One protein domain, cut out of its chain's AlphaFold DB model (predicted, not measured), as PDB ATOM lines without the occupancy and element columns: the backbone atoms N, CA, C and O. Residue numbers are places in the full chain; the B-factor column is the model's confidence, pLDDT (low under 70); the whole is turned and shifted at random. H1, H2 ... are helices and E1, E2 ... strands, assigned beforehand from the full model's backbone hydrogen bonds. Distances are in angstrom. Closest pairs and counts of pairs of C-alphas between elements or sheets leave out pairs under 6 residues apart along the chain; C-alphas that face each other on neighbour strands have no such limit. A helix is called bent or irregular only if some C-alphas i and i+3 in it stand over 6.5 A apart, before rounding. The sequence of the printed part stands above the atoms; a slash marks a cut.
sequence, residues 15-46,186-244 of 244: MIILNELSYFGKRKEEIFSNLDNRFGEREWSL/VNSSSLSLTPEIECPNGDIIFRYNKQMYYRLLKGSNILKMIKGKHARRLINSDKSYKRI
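Overview. This is residues 15 to 46 and 186 to 244 of the 244 residues of an uncharacterized protein of archaeon (UniProt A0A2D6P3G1). A strongly twisted sheet of five strands has one helix, H2, over one face, and a smaller part, H1 with the short strand E2, sits beyond the sheet's E1 edge and draws the outline out lengthwise. The chain's last stretch folds back to E3, where residues 242 to 243 pair antiparallel with residues 197 to 198, while residues 25 to 30 of H1 stick out free at the other end. The printed part has 91 residues, with two named helices and six named strands in the order E1 H1 E2 E3 E4 E5 E6 H2, and its class is mixed, helices and strands. The sheet runs E1 E6 E5 E4 E3 and is mixed. The whole is elongated, spanning 43 by 24 by 17 A, and only just compact, close to loose, with a radius of gyration of the C-alphas of 14.2 A.

Along the chain. In the sheet, E1 is residues 15 to 18, beginning at C-alpha 15 at (-15.432, -1.302, -32.270). E6, residues 222 to 227, is 16.4 A long; E5, residues 212 to 216, is 13.3 A. E4 is residues 204 to 207, and E3, residues 194 to 198, is 12.0 A long. H2, residues 228 to 237, measures 13.9 A and ends at C-alpha 237 at (-40.145, 11.155, -26.057). H1, residues 25 to 39, measures 21.6 A from C-alpha 25 at (-3.944, 18.562, -22.403). It is irregular: C-alphas 26 and 29 are 7.8 A apart. E2 is residues 44 to 46.

Arrangement. E3, E4, E5 and E6 form a meander, each strand the antiparallel neighbour of the one before; each successive pair is a hairpin. N 224 and O 215 of E6 and E5 are 2.9 A apart, N 206 and O 214 of E4 and E5 2.8 A, and N 205 and O 197 of E4 and E3 2.9 A, within hydrogen-bond range. E1, an edge strand, is parallel to E6 at 42 degrees, with N 223 and O 16 2.8 A apart. H2 is on the sheet at a height over the sheet of 9.7 A. It runs slantwise to the strands, at 42 degrees to E5 on the local plane. It lies over E5 and only just over E4 and E3, with 3 of its C-alphas falling on each of those two. The closest C-alphas of E5 and H2 are those of Met 212 and Gly 228, 5.0 A apart. H1 is not on the sheet; its closest C-alphas with E2 are those of Leu 35 and Trp 44, 7.6 A. E2 pairs with no named strand and is apart from E1. In H2 every O i to N i+4 pair is within hydrogen-bond range; in H1, 9 of 11 are.

Size, cuts and confidence. The two C-alphas farthest apart, those of Lys 26 and Lys 239, are 44.0 A apart. Residues 47 to 185 are not printed, and C-alphas 46 and 186 are 9.0 A apart across the cut. Of the links that are printed whole, none is long. The mean pLDDT of the printed part is 89.4, and no printed residue is under 70.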
ATOM      1  N   MET A  15     -14.413  -2.344 -32.291       95.00
ATOM      2  CA  MET A  15     -15.432  -1.302 -32.270       95.00
ATOM      3  C   MET A  15     -14.770   0.071 -32.304       95.00
ATOM      4  O   MET A  15     -13.774   0.318 -31.626       95.00
ATOM      5  N   ILE A  16     -15.343   0.980 -33.086       95.94
ATOM      6  CA  ILE A  16     -14.880   2.360 -33.218       95.94
ATOM      7  C   ILE A  16     -15.801   3.245 -32.392       95.94
ATOM      8  O   ILE A  16     -16.984   3.369 -32.701       95.94
ATOM      9  N   ILE A  17     -15.268   3.899 -31.370       95.38
ATOM     10  CA  ILE A  17     -16.009   4.846 -30.547       95.38
ATOM     11  C   ILE A  17     -15.629   6.275 -30.939       95.38
ATOM     12  O   ILE A  17     -14.472   6.688 -30.843       95.38
ATOM     13  N   LEU A  18     -16.636   7.045 -31.348       94.38
ATOM     14  CA  LEU A  18     -16.520   8.457 -31.703       94.38
ATOM     15  C   LEU A  18     -17.103   9.354 -30.605       94.38
ATOM     16  O   LEU A  18     -18.039   8.974 -29.892       94.38
ATOM     17  N   ASN A  19     -16.588  10.584 -30.531       89.81
ATOM     18  CA  ASN A  19     -17.012  11.663 -29.626       89.81
ATOM     19  C   ASN A  19     -16.777  11.418 -28.129       89.81
ATOM     20  O   ASN A  19     -17.212  12.227 -27.310       89.81
ATOM     21  N   GLU A  20     -16.109  10.330 -27.753       90.12
ATOM     22  CA  GLU A  20     -15.702  10.093 -26.367       90.12
ATOM     23  C   GLU A  20     -14.389  10.800 -26.025       90.12
ATOM     24  O   GLU A  20     -14.262  11.412 -24.963       90.12
ATOM     25  N   LEU A  21     -13.424  10.744 -26.943       89.25
ATOM     26  CA  LEU A  21     -12.138  11.404 -26.780       89.25
ATOM     27  C   LEU A  21     -12.233  12.873 -27.193       89.25
ATOM     28  O   LEU A  21     -12.999  13.251 -28.076       89.25
ATOM     29  N   SER A  22     -11.444  13.709 -26.526       81.06
ATOM     30  CA  SER A  22     -11.367  15.139 -26.809       81.06
ATOM     31  C   SER A  22      -9.963  15.676 -26.520       81.06
ATOM     32  O   SER A  22      -8.972  14.950 -26.657       81.06
ATOM     33  N   TYR A  23      -9.856  16.945 -26.128       83.50
ATOM     34  CA  TYR A  23      -8.595  17.544 -25.720       83.50
ATOM     35  C   TYR A  23      -8.079  16.909 -24.429       83.50
ATOM     36  O   TYR A  23      -8.722  16.971 -23.384       83.50
ATOM     37  N   PHE A  24      -6.895  16.304 -24.514       85.00
ATOM     38  CA  PHE A  24      -6.255  15.657 -23.368       85.00
ATOM     39  C   PHE A  24      -5.515  16.664 -22.488       85.00
ATOM     40  O   PHE A  24      -5.595  16.594 -21.263       85.00
ATOM     41  N   GLY A  25      -4.806  17.615 -23.107       81.12
ATOM     42  CA  GLY A  25      -3.944  18.562 -22.403       81.12
ATOM     43  C   GLY A  25      -3.042  17.869 -21.380       81.12
ATOM     44  O   GLY A  25      -2.493  16.802 -21.643       81.12
ATOM     45  N   LYS A  26      -2.960  18.450 -20.180       80.56
ATOM     46  CA  LYS A  26      -2.176  17.921 -19.051       80.56
ATOM     47  C   LYS A  26      -2.761  16.648 -18.418       80.56
ATOM     48  O   LYS A  26      -2.110  16.045 -17.581       80.56
ATOM     49  N   ARG A  27      -3.979  16.239 -18.794       86.56
ATOM     50  CA  ARG A  27      -4.676  15.062 -18.239       86.56
ATOM     51  C   ARG A  27      -4.486  13.802 -19.087       86.56
ATOM     52  O   ARG A  27      -5.220  12.837 -18.909       86.56
ATOM     53  N   LYS A  28      -3.541  13.802 -20.033       88.25
ATOM     54  CA  LYS A  28      -3.300  12.668 -20.940       88.25
ATOM     55  C   LYS A  28      -3.089  11.356 -20.177       88.25
ATOM     56  O   LYS A  28      -3.761  10.381 -20.487       88.25
ATOM     57  N   GLU A  29      -2.225  11.357 -19.167       89.62
ATOM     58  CA  GLU A  29      -1.923  10.169 -18.355       89.62
ATOM     59  C   GLU A  29      -3.150   9.664 -17.589       89.62
ATOM     60  O   GLU A  29      -3.473   8.483 -17.647       89.62
ATOM     61  N   GLU A  30      -3.891  10.569 -16.943       92.06
ATOM     62  CA  GLU A  30      -5.133  10.239 -16.235       92.06
ATOM     63  C   GLU A  30      -6.170   9.614 -17.183       92.06
ATOM     64  O   GLU A  30      -6.810   8.616 -16.855       92.06
ATOM     65  N   ILE A  31      -6.336  10.183 -18.381       92.06
ATOM     66  CA  ILE A  31      -7.259   9.662 -19.395       92.06
ATOM     67  C   ILE A  31      -6.831   8.263 -19.835       92.06
ATOM     68  O   ILE A  31      -7.678   7.381 -19.924       92.06
ATOM     69  N   PHE A  32      -5.541   8.051 -20.088       93.69
ATOM     70  CA  PHE A  32      -5.024   6.763 -20.551       93.69
ATOM     71  C   PHE A  32      -5.194   5.697 -19.469       93.69
ATOM     72  O   PHE A  32      -5.771   4.654 -19.747       93.69
ATOM     73  N   SER A  33      -4.855   6.012 -18.215       95.06
ATOM     74  CA  SER A  33      -5.079   5.111 -17.080       95.06
ATOM     75  C   SER A  33      -6.560   4.752 -16.902       95.06
ATOM     76  O   SER A  33      -6.900   3.596 -16.658       95.06
ATOM     77  N   ASN A  34      -7.474   5.711 -17.085       93.94
ATOM     78  CA  ASN A  34      -8.911   5.433 -17.046       93.94
ATOM     79  C   ASN A  34      -9.369   4.506 -18.186       93.94
ATOM     80  O   ASN A  34     -10.261   3.685 -17.975       93.94
ATOM     81  N   LEU A  35      -8.788   4.636 -19.382       94.75
ATOM     82  CA  LEU A  35      -9.082   3.760 -20.517       94.75
ATOM     83  C   LEU A  35      -8.508   2.354 -20.301       94.75
ATOM     84  O   LEU A  35      -9.225   1.384 -20.530       94.75
ATOM     85  N   ASP A  36      -7.289   2.242 -19.769       96.19
ATOM     86  CA  ASP A  36      -6.669   0.963 -19.402       96.19
ATOM     87  C   ASP A  36      -7.496   0.229 -18.346       96.19
ATOM     88  O   ASP A  36      -7.826  -0.941 -18.515       96.19
ATOM     89  N   ASN A  37      -7.931   0.929 -17.296       94.81
ATOM     90  CA  ASN A  37      -8.803   0.351 -16.271       94.81
ATOM     91  C   ASN A  37     -10.160  -0.094 -16.833       94.81
ATOM     92  O   ASN A  37     -10.786  -1.013 -16.305       94.81
ATOM     93  N   ARG A  38     -10.651   0.586 -17.874       92.81
ATOM     94  CA  ARG A  38     -11.971   0.329 -18.445       92.81
ATOM     95  C   ARG A  38     -11.975  -0.816 -19.452       92.81
ATOM     96  O   ARG A  38     -12.927  -1.593 -19.451       92.81
ATOM     97  N   PHE A  39     -10.988  -0.867 -20.339       93.56
ATOM     98  CA  PHE A  39     -10.955  -1.807 -21.461       93.56
ATOM     99  C   PHE A  39      -9.906  -2.905 -21.285       93.56
ATOM    100  O   PHE A  39     -10.005  -3.939 -21.932       93.56
ATOM    101  N   GLY A  40      -8.940  -2.713 -20.392       93.94
ATOM    102  CA  GLY A  40      -7.726  -3.512 -20.317       93.94
ATOM    103  C   GLY A  40      -6.580  -2.826 -21.054       93.94
ATOM    104  O   GLY A  40      -6.765  -2.202 -22.104       93.94
ATOM    105  N   GLU A  41      -5.377  -2.949 -20.498       92.19
ATOM    106  CA  GLU A  41      -4.154  -2.512 -21.166       92.19
ATOM    107  C   GLU A  41      -4.046  -3.236 -22.520       92.19
ATOM    108  O   GLU A  41      -4.209  -4.453 -22.587       92.19
ATOM    109  N   ARG A  42      -3.762  -2.500 -23.603       92.00
ATOM    110  CA  ARG A  42      -3.637  -3.014 -24.992       92.00
ATOM    111  C   ARG A  42      -4.932  -3.468 -25.672       92.00
ATOM    112  O   ARG A  42      -4.896  -3.794 -26.855       92.00
ATOM    113  N   GLU A  43      -6.072  -3.407 -24.994       95.25
ATOM    114  CA  GLU A  43      -7.388  -3.710 -25.583       95.25
ATOM    115  C   GLU A  43      -8.045  -2.487 -26.240       95.25
ATOM    116  O   GLU A  43      -9.189  -2.541 -26.705       95.25
ATOM    117  N   TRP A  44      -7.323  -1.367 -26.281       95.88
ATOM    118  CA  TRP A  44      -7.740  -0.147 -26.946       95.88
ATOM    119  C   TRP A  44      -6.560   0.574 -27.603       95.88
ATOM    120  O   TRP A  44      -5.399   0.393 -27.241       95.88
ATOM    121  N   SER A  45      -6.864   1.423 -28.580       95.69
ATOM    122  CA  SER A  45      -5.898   2.343 -29.173       95.69
ATOM    123  C   SER A  45      -6.545   3.669 -29.568       95.69
ATOM    124  O   SER A  45      -7.730   3.740 -29.905       95.69
ATOM    125  N   LEU A  46      -5.749   4.737 -29.518       96.31
ATOM    126  CA  LEU A  46      -6.110   6.045 -30.055       96.31
ATOM    127  C   LEU A  46      -5.777   6.095 -31.548       96.31
ATOM    128  O   LEU A  46      -4.625   5.899 -31.934       96.31
ATOM    129  N   VAL A 186     -11.488  -0.098 -29.861       95.56
ATOM    130  CA  VAL A 186     -11.498  -1.056 -28.745       95.56
ATOM    131  C   VAL A 186     -11.794  -2.461 -29.238       95.56
ATOM    132  O   VAL A 186     -12.548  -2.642 -30.197       95.56
ATOM    133  N   ASN A 187     -11.242  -3.459 -28.560       93.56
ATOM    134  CA  ASN A 187     -11.664  -4.840 -28.742       93.56
ATOM    135  C   ASN A 187     -13.145  -4.984 -28.343       93.56
ATOM    136  O   ASN A 187     -13.554  -4.516 -27.280       93.56
ATOM    137  N   SER A 188     -13.977  -5.610 -29.179       90.75
ATOM    138  CA  SER A 188     -15.393  -5.803 -28.846       90.75
ATOM    139  C   SER A 188     -15.592  -6.624 -27.570       90.75
ATOM    140  O   SER A 188     -16.554  -6.380 -26.843       90.75
ATOM    141  N   SER A 189     -14.676  -7.545 -27.251       90.69
ATOM    142  CA  SER A 189     -14.773  -8.386 -26.054       90.69
ATOM    143  C   SER A 189     -14.564  -7.617 -24.746       90.69
ATOM    144  O   SER A 189     -15.076  -8.042 -23.709       90.69
ATOM    145  N   SER A 190     -13.866  -6.475 -24.778       89.62
ATOM    146  CA  SER A 190     -13.672  -5.617 -23.604       89.62
ATOM    147  C   SER A 190     -14.828  -4.638 -23.374       89.62
ATOM    148  O   SER A 190     -14.896  -3.964 -22.343       89.62
ATOM    149  N   LEU A 191     -15.786  -4.567 -24.303       88.75
ATOM    150  CA  LEU A 191     -16.958  -3.711 -24.176       88.75
ATOM    151  C   LEU A 191     -18.077  -4.383 -23.380       88.75
ATOM    152  O   LEU A 191     -18.833  -5.211 -23.885       88.75
ATOM    153  N   SER A 192     -18.279  -3.915 -22.149       87.88
ATOM    154  CA  SER A 192     -19.481  -4.234 -21.374       87.88
ATOM    155  C   SER A 192     -20.575  -3.192 -21.619       87.88
ATOM    156  O   SER A 192     -20.547  -2.089 -21.068       87.88
ATOM    157  N   LEU A 193     -21.529  -3.526 -22.492       89.56
ATOM    158  CA  LEU A 193     -22.636  -2.658 -22.898       89.56
ATOM    159  C   LEU A 193     -23.978  -3.382 -22.755       89.56
ATOM    160  O   LEU A 193     -24.134  -4.518 -23.199       89.56
ATOM    161  N   THR A 194     -24.975  -2.714 -22.172       90.31
ATOM    162  CA  THR A 194     -26.344  -3.245 -22.081       90.31
ATOM    163  C   THR A 194     -27.205  -2.620 -23.178       90.31
ATOM    164  O   THR A 194     -27.359  -1.397 -23.163       90.31
ATOM    165  N   PRO A 195     -27.761  -3.387 -24.134       90.94
ATOM    166  CA  PRO A 195     -28.713  -2.832 -25.091       90.94
ATOM    167  C   PRO A 195     -29.955  -2.354 -24.334       90.94
ATOM    168  O   PRO A 195     -30.431  -3.042 -23.437       90.94
ATOM    169  N   GLU A 196     -30.462  -1.171 -24.668       88.75
ATOM    170  CA  GLU A 196     -31.717  -0.673 -24.095       88.75
ATOM    171  C   GLU A 196     -32.804  -0.504 -25.146       88.75
ATOM    172  O   GLU A 196     -33.983  -0.682 -24.839       88.75
ATOM    173  N   ILE A 197     -32.436  -0.089 -26.362       88.94
ATOM    174  CA  ILE A 197     -33.407   0.343 -27.366       88.94
ATOM    175  C   ILE A 197     -32.952   0.027 -28.777       88.94
ATOM    176  O   ILE A 197     -31.809   0.298 -29.143       88.94
ATOM    177  N   GLU A 198     -33.912  -0.407 -29.584       89.81
ATOM    178  CA  GLU A 198     -33.840  -0.398 -31.039       89.81
ATOM    179  C   GLU A 198     -34.550   0.848 -31.597       89.81
ATOM    180  O   GLU A 198     -35.709   1.137 -31.277       89.81
ATOM    181  N   CYS A 199     -33.829   1.626 -32.402       88.50
ATOM    182  CA  CYS A 199     -34.338   2.819 -33.074       88.50
ATOM    183  C   CYS A 199     -35.087   2.427 -34.362       88.50
ATOM    184  O   CYS A 199     -34.730   1.425 -34.979       88.50
ATOM    185  N   PRO A 200     -36.027   3.247 -34.872       86.44
ATOM    186  CA  PRO A 200     -36.750   2.945 -36.118       86.44
ATOM    187  C   PRO A 200     -35.855   2.732 -37.348       86.44
ATOM    188  O   PRO A 200     -36.204   1.992 -38.262       86.44
ATOM    189  N   ASN A 201     -34.678   3.364 -37.377       88.88
ATOM    190  CA  ASN A 201     -33.697   3.182 -38.446       88.88
ATOM    191  C   ASN A 201     -32.818   1.923 -38.272       88.88
ATOM    192  O   ASN A 201     -31.928   1.692 -39.089       88.88
ATOM    193  N   GLY A 202     -33.065   1.118 -37.233       89.88
ATOM    194  CA  GLY A 202     -32.331  -0.095 -36.863       89.88
ATOM    195  C   GLY A 202     -31.012   0.145 -36.124       89.88
ATOM    196  O   GLY A 202     -30.231  -0.790 -35.965       89.88
ATOM    197  N   ASP A 203     -30.739   1.375 -35.680       92.62
ATOM    198  CA  ASP A 203     -29.639   1.637 -34.749       92.62
ATOM    199  C   ASP A 203     -29.975   1.098 -33.356       92.62
ATOM    200  O   ASP A 203     -31.135   1.107 -32.939       92.62
ATOM    201  N   ILE A 204     -28.953   0.723 -32.589       92.94
ATOM    202  CA  ILE A 204     -29.136   0.232 -31.217       92.94
ATOM    203  C   ILE A 204     -28.513   1.218 -30.236       92.94
ATOM    204  O   ILE A 204     -27.355   1.618 -30.386       92.94
ATOM    205  N   ILE A 205     -29.272   1.610 -29.214       93.44
ATOM    206  CA  ILE A 205     -28.755   2.392 -28.091       93.44
ATOM    207  C   ILE A 205     -28.371   1.434 -26.970       93.44
ATOM    208  O   ILE A 205     -29.206   0.715 -26.422       93.44
ATOM    209  N   PHE A 206     -27.100   1.487 -26.601       94.12
ATOM    210  CA  PHE A 206     -26.523   0.788 -25.472       94.12
ATOM    211  C   PHE A 206     -26.325   1.742 -24.299       94.12
ATOM    212  O   PHE A 206     -25.793   2.846 -24.453       94.12
ATOM    213  N   ARG A 207     -26.683   1.299 -23.098       92.69
ATOM    214  CA  ARG A 207     -26.263   1.934 -21.855       92.69
ATOM    215  C   ARG A 207     -24.911   1.375 -21.434       92.69
ATOM    216  O   ARG A 207     -24.748   0.163 -21.312       92.69
ATOM    217  N   TYR A 208     -23.981   2.277 -21.137       90.62
ATOM    218  CA  TYR A 208     -22.769   1.945 -20.391       90.62
ATOM    219  C   TYR A 208     -22.956   2.259 -18.906       90.62
ATOM    220  O   TYR A 208     -22.806   1.395 -18.050       90.62
ATOM    221  N   ASN A 209     -23.389   3.481 -18.585       89.88
ATOM    222  CA  ASN A 209     -23.761   3.863 -17.224       89.88
ATOM    223  C   ASN A 209     -24.854   4.949 -17.229       89.88
ATOM    224  O   ASN A 209     -25.369   5.351 -18.272       89.88
ATOM    225  N   LYS A 210     -25.235   5.464 -16.051       87.62
ATOM    226  CA  LYS A 210     -26.286   6.496 -15.940       87.62
ATOM    227  C   LYS A 210     -25.955   7.794 -16.696       87.62
ATOM    228  O   LYS A 210     -26.870   8.547 -17.035       87.62
ATOM    229  N   GLN A 211     -24.687   8.087 -16.952       90.06
ATOM    230  CA  GLN A 211     -24.237   9.315 -17.607       90.06
ATOM    231  C   GLN A 211     -23.882   9.112 -19.085       90.06
ATOM    232  O   GLN A 211     -23.924  10.086 -19.839       90.06
ATOM    233  N   MET A 212     -23.599   7.880 -19.508       90.69
ATOM    234  CA  MET A 212     -22.999   7.583 -20.805       90.69
ATOM    235  C   MET A 212     -23.708   6.433 -21.521       90.69
ATOM    236  O   MET A 212     -23.922   5.353 -20.965       90.69
ATOM    237  N   TYR A 213     -24.064   6.707 -22.771       94.25
ATOM    238  CA  TYR A 213     -24.735   5.797 -23.687       94.25
ATOM    239  C   TYR A 213     -23.979   5.797 -25.009       94.25
ATOM    240  O   TYR A 213     -23.297   6.768 -25.341       94.25
ATOM    241  N   TYR A 214     -24.160   4.740 -25.783       94.69
ATOM    242  CA  TYR A 214     -23.611   4.622 -27.121       94.69
ATOM    243  C   TYR A 214     -24.708   4.276 -28.104       94.69
ATOM    244  O   TYR A 214     -25.555   3.438 -27.820       94.69
ATOM    245  N   ARG A 215     -24.682   4.907 -29.272       94.44
ATOM    246  CA  ARG A 215     -25.521   4.526 -30.404       94.44
ATOM    247  C   ARG A 215     -24.670   3.784 -31.417       94.44
ATOM    248  O   ARG A 215     -23.761   4.384 -31.988       94.44
ATOM    249  N   LEU A 216     -24.980   2.512 -31.617       94.88
ATOM    250  CA  LEU A 216     -24.437   1.690 -32.687       94.88
ATOM    251  C   LEU A 216     -25.186   2.001 -33.976       94.88
ATOM    252  O   LEU A 216     -26.413   1.885 -34.008       94.88
ATOM    253  N   LEU A 217     -24.462   2.404 -35.018       90.88
ATOM    254  CA  LEU A 217     -25.074   2.633 -36.326       90.88
ATOM    255  C   LEU A 217     -25.315   1.292 -37.021       90.88
ATOM    256  O   LEU A 217     -24.412   0.450 -37.067       90.88
ATOM    257  N   LYS A 218     -26.517   1.104 -37.570       90.56
ATOM    258  CA  LYS A 218     -26.922  -0.125 -38.258       90.56
ATOM    259  C   LYS A 218     -25.898  -0.542 -39.316       90.56
ATOM    260  O   LYS A 218     -25.520   0.256 -40.171       90.56
ATOM    261  N   GLY A 219     -25.491  -1.813 -39.278       87.56
ATOM    262  CA  GLY A 219     -24.562  -2.391 -40.255       87.56
ATOM    263  C   GLY A 219     -23.123  -1.880 -40.142       87.56
ATOM    264  O   GLY A 219     -22.357  -2.031 -41.087       87.56
ATOM    265  N   SER A 220     -22.757  -1.265 -39.016       91.88
ATOM    266  CA  SER A 220     -21.401  -0.781 -38.755       91.88
ATOM    267  C   SER A 220     -20.865  -1.303 -37.423       91.88
ATOM    268  O   SER A 220     -21.624  -1.749 -36.566       91.88
ATOM    269  N   ASN A 221     -19.561  -1.147 -37.220       92.56
ATOM    270  CA  ASN A 221     -18.879  -1.306 -35.936       92.56
ATOM    271  C   ASN A 221     -18.660   0.044 -35.217       92.56
ATOM    272  O   ASN A 221     -17.770   0.164 -34.375       92.56
ATOM    273  N   ILE A 222     -19.433   1.083 -35.562       94.75
ATOM    274  CA  ILE A 222     -19.247   2.448 -35.054       94.75
ATOM    275  C   ILE A 222     -20.255   2.754 -33.945       94.75
ATOM    276  O   ILE A 222     -21.469   2.788 -34.160       94.75
ATOM    277  N   LEU A 223     -19.725   3.078 -32.770       95.12
ATOM    278  CA  LEU A 223     -20.438   3.601 -31.617       95.12
ATOM    279  C   LEU A 223     -20.244   5.118 -31.531       95.12
ATOM    280  O   LEU A 223     -19.128   5.624 -31.434       95.12
ATOM    281  N   LYS A 224     -21.340   5.875 -31.501       94.06
ATOM    282  CA  LYS A 224     -21.309   7.312 -31.189       94.06
ATOM    283  C   LYS A 224     -21.685   7.527 -29.731       94.06
ATOM    284  O   LYS A 224     -22.772   7.114 -29.322       94.06
ATOM    285  N   MET A 225     -20.819   8.183 -28.957       92.88
ATOM    286  CA  MET A 225     -21.126   8.514 -27.565       92.88
ATOM    287  C   MET A 225     -22.264   9.540 -27.490       92.88
ATOM    288  O   MET A 225     -22.273  10.557 -28.188       92.88
ATOM    289  N   ILE A 226     -23.239   9.264 -26.625       91.25
ATOM    290  CA  ILE A 226     -24.389  10.119 -26.343       91.25
ATOM    291  C   ILE A 226     -24.452  10.391 -24.838       91.25
ATOM    292  O   ILE A 226     -24.430   9.480 -24.007       91.25
ATOM    293  N   LYS A 227     -24.620  11.667 -24.471       89.50
ATOM    294  CA  LYS A 227     -24.858  12.062 -23.075       89.50
ATOM    295  C   LYS A 227     -26.159  11.445 -22.565       89.50
ATOM    296  O   LYS A 227     -27.209  11.603 -23.188       89.50
ATOM    297  N   GLY A 228     -26.137  10.867 -21.367       88.25
ATOM    298  CA  GLY A 228     -27.276  10.137 -20.808       88.25
ATOM    299  C   GLY A 228     -28.567  10.950 -20.688       88.25
ATOM    300  O   GLY A 228     -29.646  10.401 -20.883       88.25
ATOM    301  N   LYS A 229     -28.487  12.267 -20.443       88.56
ATOM    302  CA  LYS A 229     -29.670  13.150 -20.474       88.56
ATOM    303  C   LYS A 229     -30.331  13.169 -21.857       88.56
ATOM    304  O   LYS A 229     -31.553  13.135 -21.939       88.56
ATOM    305  N   HIS A 230     -29.532  13.237 -22.920       86.12
ATOM    306  CA  HIS A 230     -30.037  13.245 -24.289       86.12
ATOM    307  C   HIS A 230     -30.577  11.870 -24.678       86.12
ATOM    308  O   HIS A 230     -31.700  11.799 -25.165       86.12
ATOM    309  N   ALA A 231     -29.835  10.802 -24.361       86.25
ATOM    310  CA  ALA A 231     -30.285   9.430 -24.572       86.25
ATOM    311  C   ALA A 231     -31.653   9.212 -23.918       86.25
ATOM    312  O   ALA A 231     -32.623   9.010 -24.633       86.25
ATOM    313  N   ARG A 232     -31.782   9.411 -22.596       85.75
ATOM    314  CA  ARG A 232     -33.055   9.264 -21.861       85.75
ATOM    315  C   ARG A 232     -34.197  10.108 -22.418       85.75
ATOM    316  O   ARG A 232     -35.342   9.675 -22.358       85.75
ATOM    317  N   ARG A 233     -33.910  11.307 -22.939       86.31
ATOM    318  CA  ARG A 233     -34.943  12.117 -23.594       86.31
ATOM    319  C   ARG A 233     -35.471  11.402 -24.832       86.31
ATOM    320  O   ARG A 233     -36.681  11.287 -24.932       86.31
ATOM    321  N   LEU A 234     -34.588  10.890 -25.696       80.56
ATOM    322  CA  LEU A 234     -34.971  10.100 -26.874       80.56
ATOM    323  C   LEU A 234     -35.789   8.865 -26.475       80.56
ATOM    324  O   LEU A 234     -36.854   8.648 -27.040       80.56
ATOM    325  N   ILE A 235     -35.345   8.132 -25.442       78.31
ATOM    326  CA  ILE A 235     -36.045   6.946 -24.909       78.31
ATOM    327  C   ILE A 235     -37.493   7.263 -24.516       78.31
ATOM    328  O   ILE A 235     -38.390   6.453 -24.724       78.31
ATOM    329  N   ASN A 236     -37.710   8.414 -23.881       81.31
ATOM    330  CA  ASN A 236     -38.995   8.748 -23.274       81.31
ATOM    331  C   ASN A 236     -39.911   9.565 -24.195       81.31
ATOM    332  O   ASN A 236     -41.105   9.644 -23.920       81.31
ATOM    333  N   SER A 237     -39.377  10.217 -25.232       76.94
ATOM    334  CA  SER A 237     -40.145  11.155 -26.057       76.94
ATOM    335  C   SER A 237     -40.870  10.514 -27.233       76.94
ATOM    336  O   SER A 237     -41.792  11.127 -27.759       76.94
ATOM    337  N   ASP A 238     -40.453   9.330 -27.678       73.00
ATOM    338  CA  ASP A 238     -40.924   8.773 -28.942       73.00
ATOM    339  C   ASP A 238     -41.326   7.301 -28.792       73.00
ATOM    340  O   ASP A 238     -40.526   6.429 -28.459       73.00
ATOM    341  N   LYS A 239     -42.617   7.044 -29.031       70.69
ATOM    342  CA  LYS A 239     -43.242   5.722 -28.904       70.69
ATOM    343  C   LYS A 239     -42.820   4.741 -30.001       70.69
ATOM    344  O   LYS A 239     -43.136   3.562 -29.887       70.69
ATOM    345  N   SER A 240     -42.152   5.210 -31.058       74.12
ATOM    346  CA  SER A 240     -41.639   4.353 -32.132       74.12
ATOM    347  C   SER A 240     -40.383   3.568 -31.734       74.12
ATOM    348  O   SER A 240     -40.017   2.611 -32.413       74.12
ATOM    349  N   TYR A 241     -39.740   3.937 -30.625       76.81
ATOM    350  CA  TYR A 241     -38.589   3.224 -30.088       76.81
ATOM    351  C   TYR A 241     -39.027   1.980 -29.318       76.81
ATOM    352  O   TYR A 241     -39.865   2.042 -28.415       76.81
ATOM    353  N   LYS A 242     -38.412   0.842 -29.639       79.44
ATOM    354  CA  LYS A 242     -38.694  -0.433 -28.980       79.44
ATOM    355  C   LYS A 242     -37.661  -0.676 -27.885       79.44
ATOM    356  O   LYS A 242     -36.469  -0.753 -28.173       79.44
ATOM    357  N   ARG A 243     -38.111  -0.793 -26.631       81.12
ATOM    358  CA  ARG A 243     -37.246  -1.258 -25.537       81.12
ATOM    359  C   ARG A 243     -36.914  -2.734 -25.738       81.12
ATOM    360  O   ARG A 243     -37.799  -3.507 -26.109       81.12
ATOM    361  N   ILE A 244     -35.649  -3.071 -25.510       82.12
ATOM    362  CA  ILE A 244     -35.107  -4.433 -25.576       82.12
ATOM    363  C   ILE A 244     -35.048  -5.012 -24.164       82.12
ATOM    364  O   ILE A 244     -34.688  -4.249 -23.236       82.12
TER     365      ILE A 244